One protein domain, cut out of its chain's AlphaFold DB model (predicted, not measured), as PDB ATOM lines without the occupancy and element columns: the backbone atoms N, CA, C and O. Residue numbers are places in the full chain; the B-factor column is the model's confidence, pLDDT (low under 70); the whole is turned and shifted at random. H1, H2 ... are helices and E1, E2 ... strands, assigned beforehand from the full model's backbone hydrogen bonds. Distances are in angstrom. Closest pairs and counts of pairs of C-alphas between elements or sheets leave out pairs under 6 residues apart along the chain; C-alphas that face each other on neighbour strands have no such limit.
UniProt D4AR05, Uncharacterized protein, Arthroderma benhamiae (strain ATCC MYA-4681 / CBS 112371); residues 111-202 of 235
ATOM      1  N   GLY A 111      24.876 -30.751  18.372       83.38
ATOM      2  CA  GLY A 111      25.831 -29.756  17.906       83.38
ATOM      3  C   GLY A 111      25.999 -29.774  16.398       83.38
ATOM      4  O   GLY A 111      25.405 -30.593  15.693       83.38
ATOM      5  N   CYS A 112      26.824 -28.855  15.914       88.69
ATOM      6  CA  CYS A 112      27.048 -28.647  14.495       88.69
ATOM      7  C   CYS A 112      28.546 -28.577  14.224       88.69
ATOM      8  O   CYS A 112      29.263 -27.838  14.895       88.69
ATOM      9  N   ALA A 113      29.000 -29.309  13.218       91.62
ATOM     10  CA  ALA A 113      30.332 -29.185  12.661       91.62
ATOM     11  C   ALA A 113      30.276 -28.324  11.395       91.62
ATOM     12  O   ALA A 113      29.441 -28.555  10.515       91.62
ATOM     13  N   VAL A 114      31.175 -27.343  11.308       92.75
ATOM     14  CA  VAL A 114      31.416 -26.559  10.092       92.75
ATOM     15  C   VAL A 114      32.541 -27.234   9.322       92.75
ATOM     16  O   VAL A 114      33.663 -27.330   9.816       92.75
ATOM     17  N   ILE A 115      32.243 -27.719   8.121       92.25
ATOM     18  CA  ILE A 115      33.194 -28.420   7.265       92.25
ATOM     19  C   ILE A 115      33.578 -27.500   6.114       92.25
ATOM     20  O   ILE A 115      32.747 -27.200   5.260       92.25
ATOM     21  N   PHE A 116      34.834 -27.062   6.085       88.88
ATOM     22  CA  PHE A 116      35.378 -26.292   4.971       88.88
ATOM     23  C   PHE A 116      35.704 -27.228   3.811       88.88
ATOM     24  O   PHE A 116      36.450 -28.201   3.970       88.88
ATOM     25  N   ASN A 117      35.096 -26.953   2.659       88.19
ATOM     26  CA  ASN A 117      35.190 -27.829   1.497       88.19
ATOM     27  C   ASN A 117      36.439 -27.547   0.661       88.19
ATOM     28  O   ASN A 117      36.965 -28.448   0.007       88.19
ATOM     29  N   ASP A 118      36.922 -26.310   0.736       82.81
ATOM     30  CA  ASP A 118      38.126 -25.859   0.062       82.81
ATOM     31  C   ASP A 118      39.269 -25.705   1.080       82.81
ATOM     32  O   ASP A 118      39.025 -25.379   2.250       82.81
ATOM     33  N   PRO A 119      40.526 -25.968   0.679       77.00
ATOM     34  CA  PRO A 119      41.669 -25.664   1.527       77.00
ATOM     35  C   PRO A 119      41.777 -24.145   1.762       77.00
ATOM     36  O   PRO A 119      41.364 -23.368   0.897       77.00
ATOM     37  N   PRO A 120      42.375 -23.709   2.888       79.69
ATOM     38  CA  PRO A 120      42.655 -22.296   3.111       79.69
ATOM     39  C   PRO A 120      43.480 -21.698   1.966       79.69
ATOM     40  O   PRO A 120      44.374 -22.356   1.427       79.69
ATOM     41  N   ALA A 121      43.192 -20.444   1.609       80.06
ATOM     42  CA  ALA A 121      43.948 -19.741   0.571       80.06
ATOM     43  C   ALA A 121      45.401 -19.473   1.009       80.06
ATOM     44  O   ALA A 121      46.331 -19.639   0.215       80.06
ATOM     45  N   ASN A 122      45.600 -19.119   2.282       77.75
ATOM     46  CA  ASN A 122      46.924 -19.015   2.882       77.75
ATOM     47  C   ASN A 122      47.547 -20.388   3.150       77.75
ATOM     48  O   ASN A 122      46.883 -21.332   3.581       77.75
ATOM     49  N   LYS A 123      48.862 -20.467   2.954       77.69
ATOM     50  CA  LYS A 123      49.680 -21.656   3.202       77.69
ATOM     51  C   LYS A 123      50.830 -21.288   4.132       77.69
ATOM     52  O   LYS A 123      51.264 -20.138   4.149       77.69
ATOM     53  N   PHE A 124      51.344 -22.271   4.863       80.06
ATOM     54  CA  PHE A 124      52.600 -22.101   5.586       80.06
ATOM     55  C   PHE A 124      53.744 -21.823   4.612       80.06
ATOM     56  O   PHE A 124      53.760 -22.333   3.487       80.06
ATOM     57  N   THR A 125      54.702 -21.011   5.048       74.56
ATOM     58  CA  THR A 125      55.845 -20.641   4.215       74.56
ATOM     59  C   THR A 125      56.870 -21.782   4.224       74.56
ATOM     60  O   THR A 125      57.320 -22.180   5.301       74.56
ATOM     61  N   PRO A 126      57.267 -22.326   3.060       71.50
ATOM     62  CA  PRO A 126      58.328 -23.321   2.994       71.50
ATOM     63  C   PRO A 126      59.694 -22.670   3.277       71.50
ATOM     64  O   PRO A 126      59.956 -21.579   2.763       71.50
ATOM     65  N   PRO A 127      60.606 -23.331   4.014       63.09
ATOM     66  CA  PRO A 127      61.905 -22.765   4.394       63.09
ATOM     67  C   PRO A 127      62.843 -22.438   3.213       63.09
ATOM     68  O   PRO A 127      63.834 -21.738   3.398       63.09
ATOM     69  N   SER A 128      62.547 -22.898   1.991       63.03
ATOM     70  CA  SER A 128      63.372 -22.635   0.794       63.03
ATOM     71  C   SER A 128      62.605 -22.682  -0.541       63.03
ATOM     72  O   SER A 128      63.184 -22.918  -1.598       63.03
ATOM     73  N   GLY A 129      61.293 -22.428  -0.521       57.06
ATOM     74  CA  GLY A 129      60.496 -22.186  -1.737       57.06
ATOM     75  C   GLY A 129      60.135 -23.404  -2.600       57.06
ATOM     76  O   GLY A 129      59.361 -23.237  -3.539       57.06
ATOM     77  N   ALA A 130      60.638 -24.607  -2.300       57.72
ATOM     78  CA  ALA A 130      60.386 -25.800  -3.122       57.72
ATOM     79  C   ALA A 130      59.722 -26.967  -2.375       57.72
ATOM     80  O   ALA A 130      58.948 -27.701  -2.984       57.72
ATOM     81  N   ASP A 131      59.982 -27.131  -1.074       56.69
ATOM     82  CA  ASP A 131      59.414 -28.235  -0.300       56.69
ATOM     83  C   ASP A 131      58.243 -27.762   0.569       56.69
ATOM     84  O   ASP A 131      58.416 -27.224   1.664       56.69
ATOM     85  N   THR A 132      57.029 -27.945   0.052       60.81
ATOM     86  CA  THR A 132      55.789 -27.658   0.779       60.81
ATOM     87  C   THR A 132      55.536 -28.630   1.931       60.81
ATOM     88  O   THR A 132      54.768 -28.279   2.824       60.81
ATOM     89  N   PHE A 133      56.176 -29.807   1.959       57.56
ATOM     90  CA  PHE A 133      56.087 -30.743   3.087       57.56
ATOM     91  C   PHE A 133      56.916 -30.277   4.284       57.56
ATOM     92  O   PHE A 133      56.571 -30.584   5.420       57.56
ATOM     93  N   ALA A 134      57.959 -29.478   4.042       60.44
ATOM     94  CA  ALA A 134      58.760 -28.835   5.079       60.44
ATOM     95  C   ALA A 134      58.197 -27.473   5.526       60.44
ATOM     96  O   ALA A 134      58.858 -26.753   6.274       60.44
ATOM     97  N   ALA A 135      57.017 -27.071   5.042       70.06
ATOM     98  CA  ALA A 135      56.433 -25.787   5.398       70.06
ATOM     99  C   ALA A 135      56.031 -25.755   6.876       70.06
ATOM    100  O   ALA A 135      55.265 -26.590   7.352       70.06
ATOM    101  N   THR A 136      56.537 -24.755   7.592       73.06
ATOM    102  CA  THR A 136      56.291 -24.554   9.022       73.06
ATOM    103  C   THR A 136      55.641 -23.199   9.252       73.06
ATOM    104  O   THR A 136      55.941 -22.236   8.547       73.06
ATOM    105  N   GLY A 137      54.788 -23.105  10.263       77.12
ATOM    106  CA  GLY A 137      54.162 -21.853  10.665       77.12
ATOM    107  C   GLY A 137      53.239 -22.056  11.856       77.12
ATOM    108  O   GLY A 137      53.187 -23.133  12.448       77.12
ATOM    109  N   THR A 138      52.514 -21.004  12.191       79.62
ATOM    110  CA  THR A 138      51.527 -20.944  13.268       79.62
ATOM    111  C   THR A 138      50.125 -20.831  12.684       79.62
ATOM    112  O   THR A 138      49.947 -20.372  11.554       79.62
ATOM    113  N   CYS A 139      49.087 -21.185  13.445       80.19
ATOM    114  CA  CYS A 139      47.707 -21.014  12.976       80.19
ATOM    115  C   CYS A 139      47.400 -19.565  12.559       80.19
ATOM    116  O   CYS A 139      46.659 -19.363  11.597       80.19
ATOM    117  N   ALA A 140      48.024 -18.576  13.206       81.75
ATOM    118  CA  ALA A 140      47.876 -17.160  12.877       81.75
ATOM    119  C   ALA A 140      48.353 -16.798  11.456       81.75
ATOM    120  O   ALA A 140      47.838 -15.846  10.868       81.75
ATOM    121  N   ASP A 141      49.275 -17.575  10.875       79.94
ATOM    122  CA  ASP A 141      49.743 -17.386   9.494       79.94
ATOM    123  C   ASP A 141      48.661 -17.767   8.463       79.94
ATOM    124  O   ASP A 141      48.630 -17.255   7.338       79.94
ATOM    125  N   VAL A 142      47.738 -18.654   8.847       82.25
ATOM    126  CA  VAL A 142      46.685 -19.193   7.971       82.25
ATOM    127  C   VAL A 142      45.324 -18.563   8.255       82.25
ATOM    128  O   VAL A 142      44.577 -18.265   7.322       82.25
ATOM    129  N   ILE A 143      44.986 -18.341   9.525       84.44
ATOM    130  CA  ILE A 143      43.711 -17.767   9.949       84.44
ATOM    131  C   ILE A 143      43.939 -16.639  10.956       84.44
ATOM    132  O   ILE A 143      44.493 -16.820  12.036       84.44
ATOM    133  N   GLN A 144      43.482 -15.441  10.598       84.75
ATOM    134  CA  GLN A 144      43.607 -14.273  11.462       84.75
ATOM    135  C   GLN A 144      42.634 -14.363  12.640       84.75
ATOM    136  O   GLN A 144      41.491 -14.792  12.472       84.75
ATOM    137  N   GLN A 145      43.034 -13.828  13.796       86.06
ATOM    138  CA  GLN A 145      42.181 -13.760  14.989       86.06
ATOM    139  C   GLN A 145      40.811 -13.128  14.696       86.06
ATOM    140  O   GLN A 145      39.779 -13.661  15.085       86.06
ATOM    141  N   LYS A 146      40.779 -12.053  13.894       87.31
ATOM    142  CA  LYS A 146      39.530 -11.395  13.480       87.31
ATOM    143  C   LYS A 146      38.562 -12.353  12.770       87.31
ATOM    144  O   LYS A 146      37.347 -12.218  12.922       87.31
ATOM    145  N   CYS A 147      39.074 -13.306  11.990       88.75
ATOM    146  CA  CYS A 147      38.245 -14.332  11.365       88.75
ATOM    147  C   CYS A 147      37.620 -15.259  12.414       88.75
ATOM    148  O   CYS A 147      36.406 -15.466  12.398       88.75
ATOM    149  N   ILE A 148      38.427 -15.752  13.358       88.19
ATOM    150  CA  ILE A 148      37.982 -16.616  14.463       88.19
ATOM    151  C   ILE A 148      36.922 -15.906  15.309       88.19
ATOM    152  O   ILE A 148      35.865 -16.481  15.580       88.19
ATOM    153  N   ASP A 149      37.154 -14.639  15.653       89.56
ATOM    154  CA  ASP A 149      36.214 -13.820  16.420       89.56
ATOM    155  C   ASP A 149      34.881 -13.672  15.683       89.56
ATOM    156  O   ASP A 149      33.813 -13.843  16.275       89.56
ATOM    157  N   THR A 150      34.934 -13.420  14.370       90.81
ATOM    158  CA  THR A 150      33.738 -13.274  13.529       90.81
ATOM    159  C   THR A 150      32.956 -14.585  13.468       90.81
ATOM    160  O   THR A 150      31.752 -14.587  13.719       90.81
ATOM    161  N   ILE A 151      33.615 -15.719  13.200       91.69
ATOM    162  CA  ILE A 151      32.970 -17.046  13.180       91.69
ATOM    163  C   ILE A 151      32.326 -17.342  14.539       91.69
ATOM    164  O   ILE A 151      31.158 -17.731  14.604       91.69
ATOM    165  N   THR A 152      33.050 -17.087  15.629       90.94
ATOM    166  CA  THR A 152      32.572 -17.307  17.000       90.94
ATOM    167  C   THR A 152      31.356 -16.436  17.310       90.94
ATOM    168  O   THR A 152      30.364 -16.913  17.864       90.94
ATOM    169  N   GLN A 153      31.378 -15.163  16.913       91.56
ATOM    170  CA  GLN A 153      30.250 -14.253  17.084       91.56
ATOM    171  C   GLN A 153      29.021 -14.718  16.288       91.56
ATOM    172  O   GLN A 153      27.909 -14.716  16.819       91.56
ATOM    173  N   ARG A 154      29.200 -15.164  15.038       91.50
ATOM    174  CA  ARG A 154      28.109 -15.697  14.203       91.50
ATOM    175  C   ARG A 154      27.515 -16.970  14.797       91.50
ATOM    176  O   ARG A 154      26.293 -17.098  14.849       91.50
ATOM    177  N   ALA A 155      28.351 -17.860  15.328       91.25
ATOM    178  CA  ALA A 155      27.897 -19.057  16.025       91.25
ATOM    179  C   ALA A 155      27.082 -18.724  17.286       91.25
ATOM    180  O   ALA A 155      26.020 -19.308  17.505       91.25
ATOM    181  N   ARG A 156      27.507 -17.727  18.076       89.38
ATOM    182  CA  ARG A 156      26.744 -17.236  19.239       89.38
ATOM    183  C   ARG A 156      25.390 -16.650  18.832       89.38
ATOM    184  O   ARG A 156      24.378 -16.961  19.454       89.38
ATOM    185  N   ASN A 157      25.346 -15.853  17.763       90.38
ATOM    186  CA  ASN A 157      24.092 -15.308  17.236       90.38
ATOM    187  C   ASN A 157      23.131 -16.421  16.799       90.38
ATOM    188  O   ASN A 157      21.940 -16.363  17.109       90.38
ATOM    189  N   ALA A 158      23.652 -17.450  16.127       90.44
ATOM    190  CA  ALA A 158      22.876 -18.613  15.721       90.44
ATOM    191  C   ALA A 158      22.314 -19.377  16.925       90.44
ATOM    192  O   ALA A 158      21.123 -19.684  16.945       90.44
ATOM    193  N   ALA A 159      23.137 -19.628  17.949       85.75
ATOM    194  CA  ALA A 159      22.713 -20.299  19.178       85.75
ATOM    195  C   ALA A 159      21.607 -19.515  19.906       85.75
ATOM    196  O   ALA A 159      20.569 -20.083  20.252       85.75
ATOM    197  N   ASN A 160      21.777 -18.195  20.049       85.31
ATOM    198  CA  ASN A 160      20.780 -17.311  20.658       85.31
ATOM    199  C   ASN A 160      19.456 -17.316  19.879       85.31
ATOM    200  O   ASN A 160      18.383 -17.364  20.476       85.31
ATOM    201  N   ARG A 161      19.521 -17.301  18.542       82.31
ATOM    202  CA  ARG A 161      18.339 -17.335  17.673       82.31
ATOM    203  C   ARG A 161      17.627 -18.686  17.696       82.31
ATOM    204  O   ARG A 161      16.404 -18.730  17.596       82.31
ATOM    205  N   ALA A 162      18.381 -19.778  17.791       80.94
ATOM    206  CA  ALA A 162      17.828 -21.126  17.801       80.94
ATOM    207  C   ALA A 162      17.071 -21.441  19.100       80.94
ATOM    208  O   ALA A 162      16.208 -22.317  19.084       80.94
ATOM    209  N   GLY A 163      17.371 -20.753  20.209       66.75
ATOM    210  CA  GLY A 163      16.651 -20.914  21.478       66.75
ATOM    211  C   GLY A 163      16.636 -22.357  22.000       66.75
ATOM    212  O   GLY A 163      15.657 -22.767  22.613       66.75
ATOM    213  N   GLY A 164      17.675 -23.145  21.696       62.03
ATOM    214  CA  GLY A 164      17.774 -24.561  22.075       62.03
ATOM    215  C   GLY A 164      17.028 -25.559  21.174       62.03
ATOM    216  O   GLY A 164      16.971 -26.737  21.510       62.03
ATOM    217  N   ASN A 165      16.460 -25.137  20.036       58.59
ATOM    218  CA  ASN A 165      15.724 -26.028  19.125       58.59
ATOM    219  C   ASN A 165      16.613 -26.822  18.146       58.59
ATOM    220  O   ASN A 165      17.715 -26.406  17.785       58.59
ATOM    221  N   ALA A 166      16.032 -27.897  17.588       60.84
ATOM    222  CA  ALA A 166      16.582 -28.787  16.550       60.84
ATOM    223  C   ALA A 166      17.085 -28.094  15.258       60.84
ATOM    224  O   ALA A 166      17.738 -28.721  14.428       60.84
ATOM    225  N   ASN A 167      16.828 -26.793  15.092       75.19
ATOM    226  CA  ASN A 167      17.258 -25.993  13.942       75.19
ATOM    227  C   ASN A 167      18.586 -25.244  14.166       75.19
ATOM    228  O   ASN A 167      18.937 -24.400  13.343       75.19
ATOM    229  N   ALA A 168      19.331 -25.527  15.241       83.81
ATOM    230  CA  ALA A 168      20.587 -24.840  15.556       83.81
ATOM    231  C   ALA A 168      21.602 -24.861  14.398       83.81
ATOM    232  O   ALA A 168      22.200 -23.832  14.090       83.81
ATOM    233  N   CYS A 169      21.737 -25.988  13.689       89.81
ATOM    234  CA  CYS A 169      22.662 -26.095  12.556       89.81
ATOM    235  C   CYS A 169      22.205 -25.309  11.327       89.81
ATOM    236  O   CYS A 169      23.032 -24.708  10.649       89.81
ATOM    237  N   ASN A 170      20.896 -25.243  11.077       91.19
ATOM    238  CA  ASN A 170      20.345 -24.402  10.016       91.19
ATOM    239  C   ASN A 170      20.497 -22.908  10.358       91.19
ATOM    240  O   ASN A 170      20.870 -22.106   9.509       91.19
ATOM    241  N   ALA A 171      20.272 -22.525  11.620       92.00
ATOM    242  CA  ALA A 171      20.525 -21.161  12.081       92.00
ATOM    243  C   ALA A 171      22.011 -20.793  11.946       92.00
ATOM    244  O   ALA A 171      22.328 -19.693  11.494       92.00
ATOM    245  N   LEU A 172      22.915 -21.721  12.278       93.38
ATOM    246  CA  LEU A 172      24.355 -21.544  12.098       93.38
ATOM    247  C   LEU A 172      24.705 -21.350  10.625       93.38
ATOM    248  O   LEU A 172      25.414 -20.408  10.289       93.38
ATOM    249  N   GLU A 173      24.165 -22.190   9.745       93.25
ATOM    250  CA  GLU A 173      24.367 -22.064   8.304       93.25
ATOM    251  C   GLU A 173      23.918 -20.691   7.788       93.25
ATOM    252  O   GLU A 173      24.654 -20.032   7.056       93.25
ATOM    253  N   GLN A 174      22.740 -20.225   8.203       92.50
ATOM    254  CA  GLN A 174      22.220 -18.915   7.814       92.50
ATOM    255  C   GLN A 174      23.086 -17.761   8.325       92.50
ATOM    256  O   GLN A 174      23.297 -16.803   7.589       92.50
ATOM    257  N   GLU A 175      23.585 -17.825   9.563       93.00
ATOM    258  CA  GLU A 175      24.480 -16.794  10.096       93.00
ATOM    259  C   GLU A 175      25.837 -16.784   9.385       93.00
ATOM    260  O   GLU A 175      26.350 -15.705   9.094       93.00
ATOM    261  N   LEU A 176      26.400 -17.955   9.067       92.62
ATOM    262  CA  LEU A 176      27.694 -18.070   8.384       92.62
ATOM    263  C   LEU A 176      27.631 -17.739   6.884       92.62
ATOM    264  O   LEU A 176      28.658 -17.422   6.292       92.62
ATOM    265  N   LYS A 177      26.442 -17.776   6.268       91.69
ATOM    266  CA  LYS A 177      26.213 -17.339   4.877       91.69
ATOM    267  C   LYS A 177      26.021 -15.831   4.719       91.69
ATOM    268  O   LYS A 177      25.954 -15.357   3.590       91.69
ATOM    269  N   LYS A 178      25.878 -15.078   5.812       88.50
ATOM    270  CA  LYS A 178      25.775 -13.618   5.723       88.50
ATOM    271  C   LYS A 178      27.097 -13.026   5.252       88.50
ATOM    272  O   LYS A 178      28.164 -13.500   5.632       88.50
ATOM    273  N   ASP A 179      27.000 -11.943   4.494       77.75
ATOM    274  CA  ASP A 179      28.158 -11.129   4.152       77.75
ATOM    275  C   ASP A 179      28.776 -10.491   5.411       77.75
ATOM    276  O   ASP A 179      28.137 -10.396   6.466       77.75
ATOM    277  N   ASP A 180      30.019 -10.028   5.267       83.12
ATOM    278  CA  ASP A 180      30.883  -9.451   6.308       83.12
ATOM    279  C   ASP A 180      31.708 -10.465   7.115       83.12
ATOM    280  O   ASP A 180      31.665 -10.546   8.343       83.12
ATOM    281  N   PHE A 181      32.523 -11.216   6.380       86.44
ATOM    282  CA  PHE A 181      33.702 -11.932   6.857       86.44
ATOM    283  C   PHE A 181      34.983 -11.275   6.325       86.44
ATOM    284  O   PHE A 181      35.929 -11.949   5.928       86.44
ATOM    285  N   SER A 182      35.045  -9.940   6.303       79.44
ATOM    286  CA  SER A 182      36.211  -9.189   5.799       79.44
ATOM    287  C   SER A 182      37.537  -9.570   6.491       79.44
ATOM    288  O   SER A 182      38.602  -9.511   5.878       79.44
ATOM    289  N   GLY A 183      37.473 -10.028   7.749       77.62
ATOM    290  CA  GLY A 183      38.611 -10.582   8.494       77.62
ATOM    291  C   GLY A 183      39.040 -12.001   8.094       77.62
ATOM    292  O   GLY A 183      40.088 -12.449   8.542       77.62
ATOM    293  N   CYS A 184      38.264 -12.700   7.260       85.00
ATOM    294  CA  CYS A 184      38.535 -14.052   6.753       85.00
ATOM    295  C   CYS A 184      38.994 -14.076   5.290       85.00
ATOM    296  O   CYS A 184      39.088 -15.154   4.706       85.00
ATOM    297  N   SER A 185      39.294 -12.917   4.699       75.06
ATOM    298  CA  SER A 185      39.691 -12.772   3.286       75.06
ATOM    299  C   SER A 185      40.930 -13.585   2.880       75.06
ATOM    300  O   SER A 185      41.168 -13.801   1.696       75.06
ATOM    301  N   LEU A 186      41.719 -14.043   3.854       71.31
ATOM    302  CA  LEU A 186      42.885 -14.905   3.641       71.31
ATOM    303  C   LEU A 186      42.620 -16.396   3.923       71.31
ATOM    304  O   LEU A 186      43.445 -17.248   3.607       71.31
ATOM    305  N   PHE A 187      41.464 -16.717   4.505       78.75
ATOM    306  CA  PHE A 187      41.067 -18.076   4.859       78.75
ATOM    307  C   PHE A 187      40.086 -18.651   3.829       78.75
ATOM    308  O   PHE A 187      40.389 -19.656   3.195       78.75
ATOM    309  N   GLY A 188      38.955 -17.972   3.601       69.12
ATOM    310  CA  GLY A 188      37.876 -18.419   2.704       69.12
ATOM    311  C   GLY A 188      38.086 -18.107   1.217       69.12
ATOM    312  O   GLY A 188      37.180 -18.321   0.414       69.12
ATOM    313  N   GLY A 189      39.254 -17.569   0.856       69.88
ATOM    314  CA  GLY A 189      39.533 -16.998  -0.462       69.88
ATOM    315  C   GLY A 189      39.236 -15.497  -0.542       69.88
ATOM    316  O   GLY A 189      38.816 -14.866   0.428       69.88
ATOM    317  N   HIS A 190      39.474 -14.907  -1.716       66.12
ATOM    318  CA  HIS A 190      39.304 -13.469  -1.920       66.12
ATOM    319  C   HIS A 190      37.843 -13.031  -1.735       66.12
ATOM    320  O   HIS A 190      36.945 -13.540  -2.402       66.12
ATOM    321  N   GLY A 191      37.614 -12.035  -0.876       74.44
ATOM    322  CA  GLY A 191      36.312 -11.387  -0.705       74.44
ATOM    323  C   GLY A 191      35.902 -11.208   0.755       74.44
ATOM    324  O   GLY A 191      36.730 -11.212   1.663       74.44
ATOM    325  N   THR A 192      34.599 -11.015   0.964       77.81
ATOM    326  CA  THR A 192      33.965 -10.804   2.277       77.81
ATOM    327  C   THR A 192      33.159 -12.013   2.748       77.81
ATOM    328  O   THR A 192      32.353 -11.875   3.665       77.81
ATOM    329  N   SER A 193      33.338 -13.174   2.114       83.38
ATOM    330  CA  SER A 193      32.662 -14.421   2.484       83.38
ATOM    331  C   SER A 193      33.590 -15.336   3.282       83.38
ATOM    332  O   SER A 193      34.811 -15.198   3.225       83.38
ATOM    333  N   LEU A 194      33.009 -16.289   4.006       87.12
ATOM    334  CA  LEU A 194      33.755 -17.310   4.742       87.12
ATOM    335  C   LEU A 194      34.323 -18.424   3.825       87.12
ATOM    336  O   LEU A 194      35.116 -19.249   4.274       87.12
ATOM    337  N   GLY A 195      33.952 -18.433   2.542       86.56
ATOM    338  CA  GLY A 195      34.314 -19.472   1.578       86.56
ATOM    339  C   GLY A 195      33.272 -20.589   1.476       86.56
ATOM    340  O   GLY A 195      32.135 -20.456   1.934       86.56
ATOM    341  N   ASN A 196      33.653 -21.696   0.840       88.19
ATOM    342  CA  ASN A 196      32.787 -22.852   0.632       88.19
ATOM    343  C   ASN A 196      32.798 -23.777   1.856       88.19
ATOM    344  O   ASN A 196      33.830 -24.353   2.216       88.19
ATOM    345  N   PHE A 197      31.636 -23.961   2.472       91.56
ATOM    346  CA  PHE A 197      31.484 -24.828   3.631       91.56
ATOM    347  C   PHE A 197      30.159 -25.586   3.606       91.56
ATOM    348  O   PHE A 197      29.203 -25.213   2.928       91.56
ATOM    349  N   THR A 198      30.096 -26.654   4.392       93.31
ATOM    350  CA  THR A 198      28.860 -27.361   4.727       93.31
ATOM    351  C   THR A 198      28.702 -27.456   6.237       93.31
ATOM    352  O   THR A 198      29.685 -27.493   6.973       93.31
ATOM    353  N   ILE A 199      27.457 -27.491   6.711       93.06
ATOM    354  CA  ILE A 199      27.151 -27.739   8.121       93.06
ATOM    355  C   ILE A 199      26.650 -29.172   8.273       93.06
ATOM    356  O   ILE A 199      25.781 -29.620   7.523       93.06
ATOM    357  N   LYS A 200      27.189 -29.899   9.253       91.56
ATOM    358  CA  LYS A 200      26.755 -31.253   9.615       91.56
ATOM    359  C   LYS A 200      26.322 -31.294  11.070       91.56
ATOM    360  O   LYS A 200      26.987 -30.717  11.923       91.56
ATOM    361  N   SER A 201      25.221 -31.982  11.353       89.00
ATOM    362  CA  SER A 201      24.882 -32.336  12.734       89.00
ATOM    363  C   SER A 201      25.899 -33.349  13.253       89.00
ATOM    364  O   SER A 201      26.298 -34.239  12.504       89.00
ATOM    365  N   ILE A 202      26.299 -33.225  14.518       87.19
ATOM    366  CA  ILE A 202      27.173 -34.206  15.188       87.19
ATOM    367  C   ILE A 202      26.389 -35.249  16.000       87.19
ATOM    368  O   ILE A 202      26.986 -36.027  16.738       87.19
TER     369      ILE A 202
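Overview. This is residues 111 to 202 of the 235 residues of an uncharacterized protein of Arthroderma benhamiae (strain ATCC MYA-4681 / CBS 112371) (UniProt D4AR05). A ribbon of two antiparallel strands, E1 and E2, formed by the two ends of the printed part, packs on the short helix H3, which folds back on the long helix H2 as a helical hairpin. H2 lies along the body, and beyond its first end the loop of residues 117 to 138 reaches far out, with Ser 128 near its tip, while residues 177 to 196 form a second loop closer in. The printed part has 92 residues with three named helices and two named strands, in the order E1, H1, H2, H3, E2. The class is mixed, helices and strands, with under half of the residues, 41 of 92, in named elements. The whole is only just loose, close to compact, with a radius of gyration of the C-alphas of 15.2 A, and only just elongated, spanning 51 by 26 by 18 A.

Arrangement. E1, residues 112 to 116, and E2, residues 197 to 201, are antiparallel neighbours, with 155 degrees between their directions. The C-alphas of 114 and 199 face each other at 4.8 A. N 113 and O 200 are within hydrogen-bond range at 2.8 A, and so are N 198 and O 115 at 2.8 A. H3, residues 168 to 176, has its closest C-alphas to E2 at Glu 173 and Ile 199, 6.3 A apart. Its closest to E1 are those of Cys 169 and Cys 112, 5.4 A apart. H2, residues 145 to 162, touches H3, and their closest C-alphas are those of Ala 158 and Leu 172, 4.9 A apart. These two form a helical hairpin and run opposite ways at a steep tilt of 43 degrees. H2 is apart from E1 and from E2. H1, residues 139 to 142, touches no helix; H1 and H2 meet only through their link. In H2 and H3 every O i to N i+4 pair is within hydrogen-bond range, while H1 is too short for such a pair.

Along the chain. E1 begins with C-alpha 112 at (27.048, -28.647, 14.495) and is 12.9 A long; E2 is 13.5 A long and ends with C-alpha 201 at (24.882, -32.336, 12.734). H2 is 25.6 A long and starts with C-alpha 145 at (42.181, -13.760, 14.989). H3 measures 12.2 A and H1 5.4 A.

Size, cuts and confidence. The two C-alphas farthest apart are those of Ser 128 and Asn 165, at 51.2 A, whereas those of Gly 111 and Ile 202, first and last printed, are 5.4 A apart. The printed part has no cut. The links E1 to H1, 22 residues, and H3 to E2, 20 residues, are long; H1 to H2 and H2 to H3 are tight. The mean pLDDT of the printed part is 81.3, and residues 127 to 134, 163 to 166 and 188 to 190 are under 70.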